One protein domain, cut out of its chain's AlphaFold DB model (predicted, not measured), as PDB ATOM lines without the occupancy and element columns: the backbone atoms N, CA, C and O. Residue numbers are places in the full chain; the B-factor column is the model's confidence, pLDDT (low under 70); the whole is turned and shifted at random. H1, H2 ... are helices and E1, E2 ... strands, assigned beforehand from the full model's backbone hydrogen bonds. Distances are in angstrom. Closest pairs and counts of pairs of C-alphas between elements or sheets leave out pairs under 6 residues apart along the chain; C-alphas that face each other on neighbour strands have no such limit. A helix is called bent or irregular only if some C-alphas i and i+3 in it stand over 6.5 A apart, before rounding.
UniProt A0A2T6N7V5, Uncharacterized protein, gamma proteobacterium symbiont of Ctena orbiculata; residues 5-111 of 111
ATOM      1  N   LYS A   5     173.682 211.658 138.960       87.31
ATOM      2  CA  LYS A   5     174.927 212.404 138.707       87.31
ATOM      3  C   LYS A   5     175.003 213.650 139.584       87.31
ATOM      4  O   LYS A   5     176.073 214.001 140.062       87.31
ATOM      5  N   SER A   6     173.855 214.279 139.826       94.00
ATOM      6  CA  SER A   6     173.726 215.426 140.727       94.00
ATOM      7  C   SER A   6     173.672 215.024 142.205       94.00
ATOM      8  O   SER A   6     173.787 215.888 143.064       94.00
ATOM      9  N   ASN A   7     173.492 213.733 142.514       89.94
ATOM     10  CA  ASN A   7     173.358 213.210 143.876       89.94
ATOM     11  C   ASN A   7     174.204 211.933 144.059       89.94
ATOM     12  O   ASN A   7     173.651 210.859 144.315       89.94
ATOM     13  N   PRO A   8     175.541 212.010 143.922       89.19
ATOM     14  CA  PRO A   8     176.401 210.825 143.879       89.19
ATOM     15  C   PRO A   8     176.359 209.990 145.168       89.19
ATOM     16  O   PRO A   8     176.508 208.771 145.110       89.19
ATOM     17  N   GLY A   9     176.085 210.614 146.321       90.69
ATOM     18  CA  GLY A   9     175.896 209.906 147.593       90.69
ATOM     19  C   GLY A   9     174.734 208.905 147.569       90.69
ATOM     20  O   GLY A   9     174.811 207.868 148.220       90.69
ATOM     21  N   LEU A  10     173.712 209.155 146.740       89.00
ATOM     22  CA  LEU A  10     172.523 208.304 146.636       89.00
ATOM     23  C   LEU A  10     172.722 207.097 145.709       89.00
ATOM     24  O   LEU A  10     171.842 206.244 145.629       89.00
ATOM     25  N   ILE A  11     173.848 206.986 144.988       88.88
ATOM     26  CA  ILE A  11     174.058 205.910 143.999       88.88
ATOM     27  C   ILE A  11     173.923 204.530 144.649       88.88
ATOM     28  O   ILE A  11     173.226 203.662 144.124       88.88
ATOM     29  N   LYS A  12     174.561 204.315 145.805       86.06
ATOM     30  CA  LYS A  12     174.474 203.022 146.501       86.06
ATOM     31  C   LYS A  12     173.039 202.727 146.938       86.06
ATOM     32  O   LYS A  12     172.546 201.625 146.723       86.06
ATOM     33  N   GLU A  13     172.344 203.714 147.486       84.50
ATOM     34  CA  GLU A  13     170.980 203.561 148.001       84.50
ATOM     35  C   GLU A  13     169.953 203.344 146.885       84.50
ATOM     36  O   GLU A  13     169.037 202.543 147.037       84.50
ATOM     37  N   LEU A  14     170.112 203.995 145.734       82.69
ATOM     38  CA  LEU A  14     169.184 203.852 144.612       82.69
ATOM     39  C   LEU A  14     169.465 202.597 143.777       82.69
ATOM     40  O   LEU A  14     168.530 201.957 143.300       82.69
ATOM     41  N   CYS A  15     170.734 202.219 143.600       83.69
ATOM     42  CA  CYS A  15     171.104 201.116 142.708       83.69
ATOM     43  C   CYS A  15     171.296 199.776 143.436       83.69
ATOM     44  O   CYS A  15     171.085 198.715 142.839       83.69
ATOM     45  N   GLN A  16     171.702 199.789 144.709       85.38
ATOM     46  CA  GLN A  16     172.118 198.586 145.446       85.38
ATOM     47  C   GLN A  16     171.194 198.226 146.611       85.38
ATOM     48  O   GLN A  16     171.310 197.121 147.147       85.38
ATOM     49  N   ASN A  17     170.256 199.100 146.981       88.31
ATOM     50  CA  ASN A  17     169.276 198.776 148.008       88.31
ATOM     51  C   ASN A  17     168.295 197.711 147.497       88.31
ATOM     52  O   ASN A  17     167.860 197.721 146.341       88.31
ATOM     53  N   ARG A  18     167.992 196.740 148.351       89.69
ATOM     54  CA  ARG A  18     167.129 195.590 148.058       89.69
ATOM     55  C   ARG A  18     166.211 195.379 149.242       89.69
ATOM     56  O   ARG A  18     166.514 195.846 150.333       89.69
ATOM     57  N   LEU A  19     165.125 194.648 149.040       91.12
ATOM     58  CA  LEU A  19     164.318 194.198 150.159       91.12
ATOM     59  C   LEU A  19     165.188 193.352 151.104       91.12
ATOM     60  O   LEU A  19     165.888 192.436 150.655       91.12
ATOM     61  N   GLN A  20     165.135 193.661 152.394       91.56
ATOM     62  CA  GLN A  20     165.801 192.895 153.439       91.56
ATOM     63  C   GLN A  20     165.261 191.456 153.468       91.56
ATOM     64  O   GLN A  20     164.052 191.231 153.386       91.56
ATOM     65  N   LYS A  21     166.157 190.475 153.607       86.88
ATOM     66  CA  LYS A  21     165.812 189.050 153.742       86.88
ATOM     67  C   LYS A  21     166.526 188.450 154.959       86.88
ATOM     68  O   LYS A  21     167.565 188.977 155.350       86.88
ATOM     69  N   PRO A  22     166.061 187.323 155.529       86.31
ATOM     70  CA  PRO A  22     166.737 186.685 156.666       86.31
ATOM     71  C   PRO A  22     168.219 186.368 156.405       86.31
ATOM     72  O   PRO A  22     169.064 186.567 157.268       86.31
ATOM     73  N   ASN A  23     168.550 185.949 155.182       85.44
ATOM     74  CA  ASN A  23     169.920 185.669 154.742       85.44
ATOM     75  C   ASN A  23     170.670 186.900 154.193       85.44
ATOM     76  O   ASN A  23     171.813 186.783 153.754       85.44
ATOM     77  N   ARG A  24     170.036 188.079 154.184       83.31
ATOM     78  CA  ARG A  24     170.612 189.350 153.727       83.31
ATOM     79  C   ARG A  24     170.068 190.493 154.594       83.31
ATOM     80  O   ARG A  24     169.093 191.140 154.207       83.31
ATOM     81  N   PRO A  25     170.693 190.761 155.756       82.25
ATOM     82  CA  PRO A  25     170.169 191.716 156.732       82.25
ATOM     83  C   PRO A  25     170.253 193.181 156.278       82.25
ATOM     84  O   PRO A  25     169.637 194.042 156.896       82.25
ATOM     85  N   GLY A  26     170.982 193.495 155.204       86.94
ATOM     86  CA  GLY A  26     170.985 194.829 154.602       86.94
ATOM     87  C   GLY A  26     169.838 195.016 153.608       86.94
ATOM     88  O   GLY A  26     169.574 194.123 152.802       86.94
ATOM     89  N   GLY A  27     169.199 196.186 153.627       90.56
ATOM     90  CA  GLY A  27     168.119 196.503 152.701       90.56
ATOM     91  C   GLY A  27     167.043 197.411 153.285       90.56
ATOM     92  O   GLY A  27     167.119 197.795 154.450       90.56
ATOM     93  N   TYR A  28     166.017 197.701 152.486       92.44
ATOM     94  CA  TYR A  28     164.777 198.300 152.971       92.44
ATOM     95  C   TYR A  28     163.827 197.222 153.496       92.44
ATOM     96  O   TYR A  28     163.791 196.089 153.011       92.44
ATOM     97  N   THR A  29     163.025 197.592 154.480       93.81
ATOM     98  CA  THR A  29     162.046 196.728 155.137       93.81
ATOM     99  C   THR A  29     160.619 197.097 154.734       93.81
ATOM    100  O   THR A  29     160.352 198.148 154.144       93.81
ATOM    101  N   LYS A  30     159.650 196.274 155.147       94.31
ATOM    102  CA  LYS A  30     158.222 196.631 155.088       94.31
ATOM    103  C   LYS A  30     157.911 197.932 155.838       94.31
ATOM    104  O   LYS A  30     157.033 198.684 155.417       94.31
ATOM    105  N   GLY A  31     158.625 198.211 156.932       95.75
ATOM    106  CA  GLY A  31     158.502 199.464 157.680       95.75
ATOM    107  C   GLY A  31     158.948 200.675 156.861       95.75
ATOM    108  O   GLY A  31     158.251 201.691 156.842       95.75
ATOM    109  N   ASP A  32     160.044 200.540 156.115       94.81
ATOM    110  CA  ASP A  32     160.569 201.611 155.261       94.81
ATOM    111  C   ASP A  32     159.615 201.938 154.115       94.81
ATOM    112  O   ASP A  32     159.350 203.112 153.870       94.81
ATOM    113  N   ILE A  33     159.008 200.931 153.477       94.62
ATOM    114  CA  ILE A  33     157.990 201.162 152.438       94.62
ATOM    115  C   ILE A  33     156.749 201.861 153.009       94.62
ATOM    116  O   ILE A  33     156.221 202.791 152.395       94.62
ATOM    117  N   LYS A  34     156.295 201.477 154.210       95.44
ATOM    118  CA  LYS A  34     155.195 202.179 154.897       95.44
ATOM    119  C   LYS A  34     155.548 203.642 155.174       95.44
ATOM    120  O   LYS A  34     154.734 204.529 154.916       95.44
ATOM    121  N   ARG A  35     156.760 203.906 155.671       96.12
ATOM    122  CA  ARG A  35     157.252 205.269 155.914       96.12
ATOM    123  C   ARG A  35     157.362 206.062 154.612       96.12
ATOM    124  O   ARG A  35     156.946 207.215 154.585       96.12
ATOM    125  N   PHE A  36     157.860 205.443 153.547       92.88
ATOM    126  CA  PHE A  36     157.968 206.040 152.221       92.88
ATOM    127  C   PHE A  36     156.597 206.485 151.699       92.88
ATOM    128  O   PHE A  36     156.421 207.658 151.388       92.88
ATOM    129  N   ARG A  37     155.589 205.604 151.721       94.75
ATOM    130  CA  ARG A  37     154.204 205.961 151.357       94.75
ATOM    131  C   ARG A  37     153.677 207.142 152.175       94.75
ATOM    132  O   ARG A  37     153.142 208.087 151.602       94.75
ATOM    133  N   LYS A  38     153.892 207.128 153.496       96.38
ATOM    134  CA  LYS A  38     153.467 208.215 154.393       96.38
ATOM    135  C   LYS A  38     154.110 209.558 154.034       96.38
ATOM    136  O   LYS A  38     153.415 210.567 154.044       96.38
ATOM    137  N   LEU A  39     155.404 209.579 153.705       96.12
ATOM    138  CA  LEU A  39     156.122 210.807 153.334       96.12
ATOM    139  C   LEU A  39     155.554 211.475 152.075       96.12
ATOM    140  O   LEU A  39     155.589 212.696 151.973       96.12
ATOM    141  N   PHE A  40     155.005 210.687 151.151       93.56
ATOM    142  CA  PHE A  40     154.391 211.181 149.915       93.56
ATOM    143  C   PHE A  40     152.857 211.247 149.974       93.56
ATOM    144  O   PHE A  40     152.229 211.511 148.954       93.56
ATOM    145  N   ASN A  41     152.250 211.010 151.145       95.81
ATOM    146  CA  ASN A  41     150.797 210.928 151.319       95.81
ATOM    147  C   ASN A  41     150.120 209.945 150.334       95.81
ATOM    148  O   ASN A  41     149.079 210.238 149.748       95.81
ATOM    149  N   LEU A  42     150.743 208.781 150.120       94.19
ATOM    150  CA  LEU A  42     150.274 207.754 149.186       94.19
ATOM    151  C   LEU A  42     149.497 206.644 149.903       94.19
ATOM    152  O   LEU A  42     149.889 206.186 150.980       94.19
ATOM    153  N   SER A  43     148.431 206.163 149.257       92.88
ATOM    154  CA  SER A  43     147.678 204.972 149.673       92.88
ATOM    155  C   SER A  43     148.520 203.691 149.550       92.88
ATOM    156  O   SER A  43     149.459 203.615 148.756       92.88
ATOM    157  N   VAL A  44     148.156 202.650 150.306       91.44
ATOM    158  CA  VAL A  44     148.711 201.290 150.151       91.44
ATOM    159  C   VAL A  44     148.366 200.651 148.801       91.44
ATOM    160  O   VAL A  44     149.081 199.758 148.352       91.44
ATOM    161  N   GLU A  45     147.325 201.152 148.134       91.25
ATOM    162  CA  GLU A  45     146.941 200.771 146.770       91.25
ATOM    163  C   GLU A  45     147.920 201.296 145.714       91.25
ATOM    164  O   GLU A  45     147.992 200.763 144.609       91.25
ATOM    165  N   VAL A  46     148.706 202.330 146.049       93.62
ATOM    166  CA  VAL A  46     149.717 202.853 145.132       93.62
ATOM    167  C   VAL A  46     150.856 201.835 145.033       93.62
ATOM    168  O   VAL A  46     151.482 201.495 146.053       93.62
ATOM    169  N   PRO A  47     151.149 201.346 143.817       94.88
ATOM    170  CA  PRO A  47     152.171 200.343 143.603       94.88
ATOM    171  C   PRO A  47     153.558 200.912 143.886       94.88
ATOM    172  O   PRO A  47     153.900 202.025 143.483       94.88
ATOM    173  N   VAL A  48     154.383 200.109 144.544       94.31
ATOM    174  CA  VAL A  48     155.824 200.329 144.639       94.31
ATOM    175  C   VAL A  48     156.476 199.351 143.681       94.31
ATOM    176  O   VAL A  48     156.395 198.143 143.879       94.31
ATOM    177  N   ILE A  49     157.090 199.874 142.628       93.88
ATOM    178  CA  ILE A  49     157.687 199.081 141.554       93.88
ATOM    179  C   ILE A  49     159.196 199.270 141.628       93.88
ATOM    180  O   ILE A  49     159.680 200.403 141.579       93.88
ATOM    181  N   VAL A  50     159.941 198.173 141.735       91.75
ATOM    182  CA  VAL A  50     161.407 198.188 141.748       91.75
ATOM    183  C   VAL A  50     161.960 197.256 140.675       91.75
ATOM    184  O   VAL A  50     161.428 196.175 140.437       91.75
ATOM    185  N   GLY A  51     163.045 197.676 140.025       89.19
ATOM    186  CA  GLY A  51     163.787 196.856 139.069       89.19
ATOM    187  C   GLY A  51     165.136 196.463 139.653       89.19
ATOM    188  O   GLY A  51     165.958 197.342 139.912       89.19
ATOM    189  N   HIS A  52     165.371 195.173 139.906       81.19
ATOM    190  CA  HIS A  52     166.645 194.718 140.464       81.19
ATOM    191  C   HIS A  52     166.935 193.222 140.252       81.19
ATOM    192  O   HIS A  52     166.207 192.538 139.543       81.19
ATOM    193  N   THR A  53     168.012 192.719 140.881       79.94
ATOM    194  CA  THR A  53     168.408 191.298 140.917       79.94
ATOM    195  C   THR A  53     167.195 190.401 141.184       79.94
ATOM    196  O   THR A  53     166.441 190.707 142.113       79.94
ATOM    197  N   PRO A  54     167.007 189.324 140.411       84.06
ATOM    198  CA  PRO A  54     165.813 188.495 140.484       84.06
ATOM    199  C   PRO A  54     165.584 187.918 141.885       84.06
ATOM    200  O   PRO A  54     166.537 187.662 142.629       84.06
ATOM    201  N   ILE A  55     164.316 187.698 142.250       86.25
ATOM    202  CA  ILE A  55     163.987 186.953 143.474       86.25
ATOM    203  C   ILE A  55     164.288 185.463 143.272       86.25
ATOM    204  O   ILE A  55     164.850 184.843 144.176       86.25
ATOM    205  N   THR A  56     163.966 184.943 142.085       89.44
ATOM    206  CA  THR A  56     164.246 183.588 141.586       89.44
ATOM    207  C   THR A  56     164.660 183.660 140.107       89.44
ATOM    208  O   THR A  56     164.378 184.647 139.438       89.44
ATOM    209  N   LEU A  57     165.370 182.664 139.575       88.38
ATOM    210  CA  LEU A  57     165.897 182.716 138.194       88.38
ATOM    211  C   LEU A  57     164.901 182.249 137.117       88.38
ATOM    212  O   LEU A  57     165.246 182.203 135.944       88.38
ATOM    213  N   ASP A  58     163.684 181.896 137.515       91.94
ATOM    214  CA  ASP A  58     162.642 181.273 136.694       91.94
ATOM    215  C   ASP A  58     161.466 182.213 136.387       91.94
ATOM    216  O   ASP A  58     160.410 181.773 135.938       91.94
ATOM    217  N   ASN A  59     161.605 183.507 136.683       93.69
ATOM    218  CA  ASN A  59     160.523 184.464 136.519       93.69
ATOM    219  C   ASN A  59     161.067 185.872 136.222       93.69
ATOM    220  O   ASN A  59     162.243 186.180 136.422       93.69
ATOM    221  N   THR A  60     160.190 186.740 135.732       94.50
ATOM    222  CA  THR A  60     160.458 188.133 135.348       94.50
ATOM    223  C   THR A  60     159.709 189.135 136.235       94.50
ATOM    224  O   THR A  60     160.053 190.317 136.271       94.50
ATOM    225  N   LEU A  61     158.697 188.682 136.982       95.62
ATOM    226  CA  LEU A  61     157.822 189.548 137.765       95.62
ATOM    227  C   LEU A  61     157.360 188.855 139.048       95.62
ATOM    228  O   LEU A  61     156.782 187.771 139.007       95.62
ATOM    229  N   TRP A  62     157.560 189.513 140.188       95.38
ATOM    230  CA  TRP A  62     157.054 189.044 141.480       95.38
ATOM    231  C   TRP A  62     156.153 190.098 142.108       95.38
ATOM    232  O   TRP A  62     156.501 191.279 142.164       95.38
ATOM    233  N   ASN A  63     155.012 189.642 142.619       95.06
ATOM    234  CA  ASN A  63     153.995 190.473 143.251       95.06
ATOM    235  C   ASN A  63     154.063 190.330 144.774       95.06
ATOM    236  O   ASN A  63     154.439 189.278 145.289       95.06
ATOM    237  N   ASN A  64     153.646 191.374 145.485       94.44
ATOM    238  CA  ASN A  64     153.571 191.426 146.946       94.44
ATOM    239  C   ASN A  64     154.863 190.996 147.669       94.44
ATOM    240  O   ASN A  64     154.829 190.353 148.720       94.44
ATOM    241  N   VAL A  65     156.023 191.339 147.100       93.31
ATOM    242  CA  VAL A  65     157.322 190.840 147.572       93.31
ATOM    243  C   VAL A  65     157.614 191.344 148.987       93.31
ATOM    244  O   VAL A  65     157.551 192.547 149.246       93.31
ATOM    245  N   GLY A  66     157.976 190.435 149.898       90.81
ATOM    246  CA  GLY A  66     158.237 190.765 151.306       90.81
ATOM    247  C   GLY A  66     156.983 190.936 152.157       90.81
ATOM    248  O   GLY A  66     157.013 191.686 153.134       90.81
ATOM    249  N   ASP A  67     155.877 190.314 151.746       92.62
ATOM    250  CA  ASP A  67     154.554 190.470 152.356       92.62
ATOM    251  C   ASP A  67     154.098 191.938 152.382       92.62
ATOM    252  O   ASP A  67     153.465 192.409 153.336       92.62
ATOM    253  N   ILE A  68     154.472 192.700 151.349       93.94
ATOM    254  CA  ILE A  68     154.121 194.111 151.181       93.94
ATOM    255  C   ILE A  68     153.107 194.218 150.049       93.94
ATOM    256  O   ILE A  68     153.434 193.974 148.896       93.94
ATOM    257  N   GLU A  69     151.887 194.631 150.369       92.81
ATOM    258  CA  GLU A  69     150.829 194.804 149.374       92.81
ATOM    259  C   GLU A  69     151.206 195.846 148.305       92.81
ATOM    260  O   GLU A  69     151.735 196.923 148.626       92.81
ATOM    261  N   ASN A  70     150.936 195.510 147.040       94.88
ATOM    262  CA  ASN A  70     151.262 196.301 145.850       94.88
ATOM    263  C   ASN A  70     152.761 196.621 145.718       94.88
ATOM    264  O   ASN A  70     153.137 197.680 145.220       94.88
ATOM    265  N   HIS A  71     153.631 195.724 146.188       95.50
ATOM    266  CA  HIS A  71     155.074 195.815 145.975       95.50
ATOM    267  C   HIS A  71     155.526 194.823 144.900       95.50
ATOM    268  O   HIS A  71     155.401 193.608 145.072       95.50
ATOM    269  N   TYR A  72     156.054 195.352 143.801       95.50
ATOM    270  CA  TYR A  72     156.404 194.611 142.596       95.50
ATOM    271  C   TYR A  72     157.905 194.657 142.347       95.50
ATOM    272  O   TYR A  72     158.504 195.736 142.341       95.50
ATOM    273  N   VAL A  73     158.497 193.495 142.077       94.31
ATOM    274  CA  VAL A  73     159.869 193.387 141.568       94.31
ATOM    275  C   VAL A  73     159.799 192.976 140.104       94.31
ATOM    276  O   VAL A  73     159.246 191.922 139.799       94.31
ATOM    277  N   VAL A  74     160.371 193.792 139.221       94.56
ATOM    278  CA  VAL A  74     160.475 193.531 137.778       94.56
ATOM    279  C   VAL A  74     161.921 193.172 137.434       94.56
ATOM    280  O   VAL A  74     162.861 193.826 137.899       94.56
ATOM    281  N   TYR A  75     162.114 192.149 136.608       93.00
ATOM    282  CA  TYR A  75     163.421 191.672 136.168       93.00
ATOM    283  C   TYR A  75     163.422 191.377 134.668       93.00
ATOM    284  O   TYR A  75     162.723 190.490 134.201       93.00
ATOM    285  N   GLY A  76     164.248 192.101 133.913       88.19
ATOM    286  CA  GLY A  76     164.316 191.977 132.452       88.19
ATOM    287  C   GLY A  76     165.312 190.942 131.925       88.19
ATOM    288  O   GLY A  76     165.611 190.973 130.741       88.19
ATOM    289  N   GLY A  77     165.895 190.097 132.782       88.06
ATOM    290  CA  GLY A  77     166.929 189.138 132.368       88.06
ATOM    291  C   GLY A  77     166.444 187.699 132.206       88.06
ATOM    292  O   GLY A  77     167.278 186.819 132.026       88.06
ATOM    293  N   TYR A  78     165.138 187.443 132.319       91.38
ATOM    294  CA  TYR A  78     164.572 186.121 132.062       91.38
ATOM    295  C   TYR A  78     164.259 185.983 130.570       91.38
ATOM    296  O   TYR A  78     163.573 186.827 130.003       91.38
ATOM    297  N   ASP A  79     164.793 184.944 129.934       89.44
ATOM    298  CA  ASP A  79     164.781 184.784 128.475       89.44
ATOM    299  C   ASP A  79     163.510 184.121 127.922       89.44
ATOM    300  O   ASP A  79     163.311 184.116 126.713       89.44
ATOM    301  N   GLN A  80     162.632 183.605 128.788       91.94
ATOM    302  CA  GLN A  80     161.370 182.979 128.378       91.94
ATOM    303  C   GLN A  80     160.181 183.943 128.431       91.94
ATOM    304  O   GLN A  80     159.258 183.842 127.626       91.94
ATOM    305  N   TRP A  81     160.176 184.871 129.394       93.62
ATOM    306  CA  TRP A  81     159.063 185.792 129.635       93.62
ATOM    307  C   TRP A  81     159.561 187.186 129.991       93.62
ATOM    308  O   TRP A  81     160.507 187.337 130.763       93.62
ATOM    309  N   ILE A  82     158.847 188.206 129.516       92.38
ATOM    310  CA  ILE A  82     159.061 189.604 129.877       92.38
ATOM    311  C   ILE A  82     157.913 190.138 130.734       92.38
ATOM    312  O   ILE A  82     156.739 190.044 130.376       92.38
ATOM    313  N   GLY A  83     158.263 190.703 131.885       93.25
ATOM    314  CA  GLY A  83     157.349 191.359 132.807       93.25
ATOM    315  C   GLY A  83     157.263 192.848 132.512       93.25
ATOM    316  O   GLY A  83     158.281 193.536 132.427       93.25
ATOM    317  N   VAL A  84     156.043 193.363 132.393       93.56
ATOM    318  CA  VAL A  84     155.790 194.788 132.180       93.56
ATOM    319  C   VAL A  84     154.768 195.315 133.179       93.56
ATOM    320  O   VAL A  84     153.843 194.617 133.591       93.56
ATOM    321  N   MET A  85     154.927 196.584 133.543       94.94
ATOM    322  CA  MET A  85     153.949 197.317 134.338       94.94
ATOM    323  C   MET A  85     153.219 198.283 133.414       94.94
ATOM    324  O   MET A  85     153.833 199.208 132.881       94.94
ATOM    325  N   ILE A  86     151.918 198.082 133.229       95.44
ATOM    326  CA  ILE A  86     151.089 198.940 132.378       95.44
ATOM    327  C   ILE A  86     150.144 199.785 133.223       95.44
ATOM    328  O   ILE A  86     149.702 199.347 134.282       95.44
ATOM    329  N   ARG A  87     149.802 200.985 132.757       94.44
ATOM    330  CA  ARG A  87     148.753 201.807 133.368       94.44
ATOM    331  C   ARG A  87     147.474 201.686 132.547       94.44
ATOM    332  O   ARG A  87     147.489 202.015 131.365       94.44
ATOM    333  N   LEU A  88     146.379 201.275 133.179       94.06
ATOM    334  CA  LEU A  88     145.033 201.313 132.601       94.06
ATOM    335  C   LEU A  88     144.162 202.227 133.467       94.06
ATOM    336  O   LEU A  88     143.896 201.925 134.633       94.06
ATOM    337  N   GLY A  89     143.757 203.372 132.913       92.88
ATOM    338  CA  GLY A  89     143.118 204.437 133.689       92.88
ATOM    339  C   GLY A  89     144.039 204.912 134.815       92.88
ATOM    340  O   GLY A  89     145.172 205.314 134.561       92.88
ATOM    341  N   ASP A  90     143.587 204.808 136.062       89.31
ATOM    342  CA  ASP A  90     144.351 205.220 137.249       89.31
ATOM    343  C   ASP A  90     145.004 204.065 138.011       89.31
ATOM    344  O   ASP A  90     145.554 204.261 139.094       89.31
ATOM    345  N   LYS A  91     144.981 202.855 137.444       90.31
ATOM    346  CA  LYS A  91     145.563 201.665 138.068       90.31
ATOM    347  C   LYS A  91     146.747 201.153 137.261       90.31
ATOM    348  O   LYS A  91     146.728 201.148 136.031       90.31
ATOM    349  N   MET A  92     147.781 200.711 137.969       94.00
ATOM    350  CA  MET A  92     148.885 199.967 137.372       94.00
ATOM    351  C   MET A  92     148.599 198.474 137.462       94.00
ATOM    352  O   MET A  92     148.177 197.996 138.513       94.00
ATOM    353  N   PHE A  93     148.894 197.746 136.393       93.56
ATOM    354  CA  PHE A  93     148.734 196.304 136.318       93.56
ATOM    355  C   PHE A  93     150.054 195.628 135.930       93.56
ATOM    356  O   PHE A  93     150.733 196.100 135.011       93.56
ATOM    357  N   PRO A  94     150.417 194.531 136.612       95.19
ATOM    358  CA  PRO A  94     151.475 193.630 136.178       95.19
ATOM    359  C   PRO A  94     150.982 192.749 135.023       95.19
ATOM    360  O   PRO A  94     149.937 192.113 135.148       95.19
ATOM    361  N   LEU A  95     151.734 192.668 133.927       94.94
ATOM    362  CA  LEU A  95     151.506 191.703 132.846       94.94
ATOM    363  C   LEU A  95     152.805 190.979 132.493       94.94
ATOM    364  O   LEU A  95     153.897 191.507 132.699       94.94
ATOM    365  N   THR A  96     152.673 189.788 131.917       94.88
ATOM    366  CA  THR A  96     153.792 189.002 131.394       94.88
ATOM    367  C   THR A  96     153.496 188.539 129.977       94.88
ATOM    368  O   THR A  96     152.391 188.069 129.705       94.88
ATOM    369  N   TYR A  97     154.494 188.626 129.105       92.94
ATOM    370  CA  TYR A  97     154.422 188.164 127.719       92.94
ATOM    371  C   TYR A  97     155.542 187.161 127.449       92.94
ATOM    372  O   TYR A  97     156.621 187.320 128.028       92.94
ATOM    373  N   PRO A  98     155.317 186.134 126.615       92.94
ATOM    374  CA  PRO A  98     156.399 185.256 126.202       92.94
ATOM    375  C   PRO A  98     157.410 186.059 125.380       92.94
ATOM    376  O   PRO A  98     157.038 186.972 124.639       92.94
ATOM    377  N   VAL A  99     158.690 185.735 125.524       90.44
ATOM    378  CA  VAL A  99     159.729 186.286 124.652       90.44
ATOM    379  C   VAL A  99     159.598 185.621 123.287       90.44
ATOM    380  O   VAL A  99     159.591 184.398 123.175       90.44
ATOM    381  N   GLU A 100     159.481 186.430 122.237       85.12
ATOM    382  CA  GLU A 100     159.562 185.929 120.868       85.12
ATOM    383  C   GLU A 100     161.028 185.665 120.488       85.12
ATOM    384  O   GLU A 100     161.907 186.431 120.902       85.12
ATOM    385  N   PRO A 101     161.321 184.635 119.670       81.06
ATOM    386  CA  PRO A 101     162.666 184.346 119.173       81.06
ATOM    387  C   PRO A 101     163.068 185.353 118.081       81.06
ATOM    388  O   PRO A 101     163.341 185.005 116.934       81.06
ATOM    389  N   LEU A 102     163.089 186.643 118.433       81.81
ATOM    390  CA  LEU A 102     163.338 187.740 117.502       81.81
ATOM    391  C   LEU A 102     164.707 187.624 116.839       81.81
ATOM    392  O   LEU A 102     164.858 188.072 115.714       81.81
ATOM    393  N   LEU A 103     165.694 187.015 117.504       81.25
ATOM    394  CA  LEU A 103     167.009 186.779 116.909       81.25
ATOM    395  C   LEU A 103     166.929 185.855 115.692       81.25
ATOM    396  O   LEU A 103     167.497 186.190 114.658       81.25
ATOM    397  N   ASP A 104     166.192 184.748 115.785       85.44
ATOM    398  CA  ASP A 104     166.038 183.810 114.668       85.44
ATOM    399  C   ASP A 104     165.308 184.481 113.500       85.44
ATOM    400  O   ASP A 104     165.733 184.382 112.349       85.44
ATOM    401  N   TYR A 105     164.260 185.248 113.808       84.69
ATOM    402  CA  TYR A 105     163.536 186.026 112.809       84.69
ATOM    403  C   TYR A 105     164.414 187.106 112.158       84.69
ATOM    404  O   TYR A 105     164.473 187.186 110.936       84.69
ATOM    405  N   ILE A 106     165.147 187.904 112.942       87.38
ATOM    406  CA  ILE A 106     166.057 188.940 112.425       87.38
ATOM    407  C   ILE A 106     167.135 188.314 111.535       87.38
ATOM    408  O   ILE A 106     167.414 188.851 110.467       87.38
ATOM    409  N   ASN A 107     167.701 187.174 111.940       90.06
ATOM    410  CA  ASN A 107     168.687 186.453 111.138       90.06
ATOM    411  C   ASN A 107     168.096 185.987 109.799       90.06
ATOM    412  O   ASN A 107     168.759 186.132 108.778       90.06
ATOM    413  N   SER A 108     166.836 185.530 109.771       91.38
ATOM    414  CA  SER A 108     166.158 185.150 108.520       91.38
ATOM    415  C   SER A 108     165.849 186.319 107.575       91.38
ATOM    416  O   SER A 108     165.580 186.088 106.404       91.38
ATOM    417  N   LEU A 109     165.875 187.569 108.057       92.31
ATOM    418  CA  LEU A 109     165.685 188.759 107.214       92.31
ATOM    419  C   LEU A 109     166.980 189.222 106.529       92.31
ATOM    420  O   LEU A 109     166.930 190.100 105.669       92.31
ATOM    421  N   ALA A 110     168.135 188.714 106.969       84.94
ATOM    422  CA  ALA A 110     169.441 189.048 106.406       84.94
ATOM    423  C   ALA A 110     169.867 188.107 105.261       84.94
ATOM    424  O   ALA A 110     170.891 188.371 104.626       84.94
ATOM    425  N   GLU A 111     169.100 187.039 105.022       57.94
ATOM    426  CA  GLU A 111     169.201 186.129 103.869       57.94
ATOM    427  C   GLU A 111     168.304 186.594 102.712       57.94
ATOM    428  O   GLU A 111     168.760 186.487 101.549       57.94
TER     429      GLU A 111
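Overview. This is residues 5 to 111 of the 111 residues of an uncharacterized protein of gamma proteobacterium symbiont of Ctena orbiculata (UniProt A0A2T6N7V5). What shape do these atoms make? The middle is a loose pair of small two-stranded sheets, the long hairpin E3-E4 and the short pair E1-E2, with H2 at one end of the long axis and H3 sticking out at the other. H1 lies off to one side, where residues 5 to 12 stick out. What is it built of? The printed part has 107 residues with three named helices and four named strands, in the order H1 H2 E1 E2 E3 E4 H3; the class is mixed, helices and strands, with under half of the residues in named elements. E3-E4 is antiparallel and E1-E2 parallel; the whole is loose, with a radius of gyration of the C-alphas of 17.1 A, and elongated, spanning 56 by 34 by 33 A.

Along the chain. Where are the strands? E3 covers residues 81 to 88, 21.1 A from first to last C-alpha, and begins at C-alpha 81 (159.063, 185.792, 129.635). E4 covers residues 91 to 98, 23.0 A long, E1 residues 48 to 51 and E2 residues 71 to 74. Where are the helices? H2 is residues 30 to 39, 14.4 A long, H1 residues 8 to 16, 13.1 A long, and H3 residues 102 to 108. H1 begins at C-alpha 8 (176.401, 210.825, 143.879), and H3 ends at C-alpha 108 (166.158, 185.150, 108.520).

Arrangement. How do the strands pair? E3 and E4 form a hairpin, antiparallel at 154 degrees, with N 84 and O 95 within hydrogen-bond range at 2.9 A. E1 and E2 are parallel at 21 degrees, with N 72 and O 48 at 2.8 A. Residues 61 to 62 make a short antiparallel pairing with residues 73 to 74 of E2. How near are the two sheets? The closest C-alphas of E2 and E3, those of Val 74 and Gly 83, are 6.3 A apart. E1 and E3 are only just apart, closest 8.3 A. What of the helices? H1, H2 and H3 touch no helix, and H1 and H3 are each apart from E1, E2 and E3. In H2 and H3 every O i to N i+4 pair is within hydrogen-bond range, in H1 3 of 5; H1 is irregular, with C-alphas 9 and 12 7.1 A apart.

Size, cuts and confidence. How far does it reach? The two C-alphas farthest apart, those of Lys 38 and Glu 111, are 57.3 A apart. Residues 5 to 12 and 102 to 111 stand free; the body without them spans 43 by 38 by 21 A. Is it unbroken? The printed part has no cut, and the links H1 to H2 and E1 to E2 are long, with 13 and 19 residues. Where is confidence low? The mean pLDDT of the printed part is 90.6, and residue 111, the chain's last, is under 70.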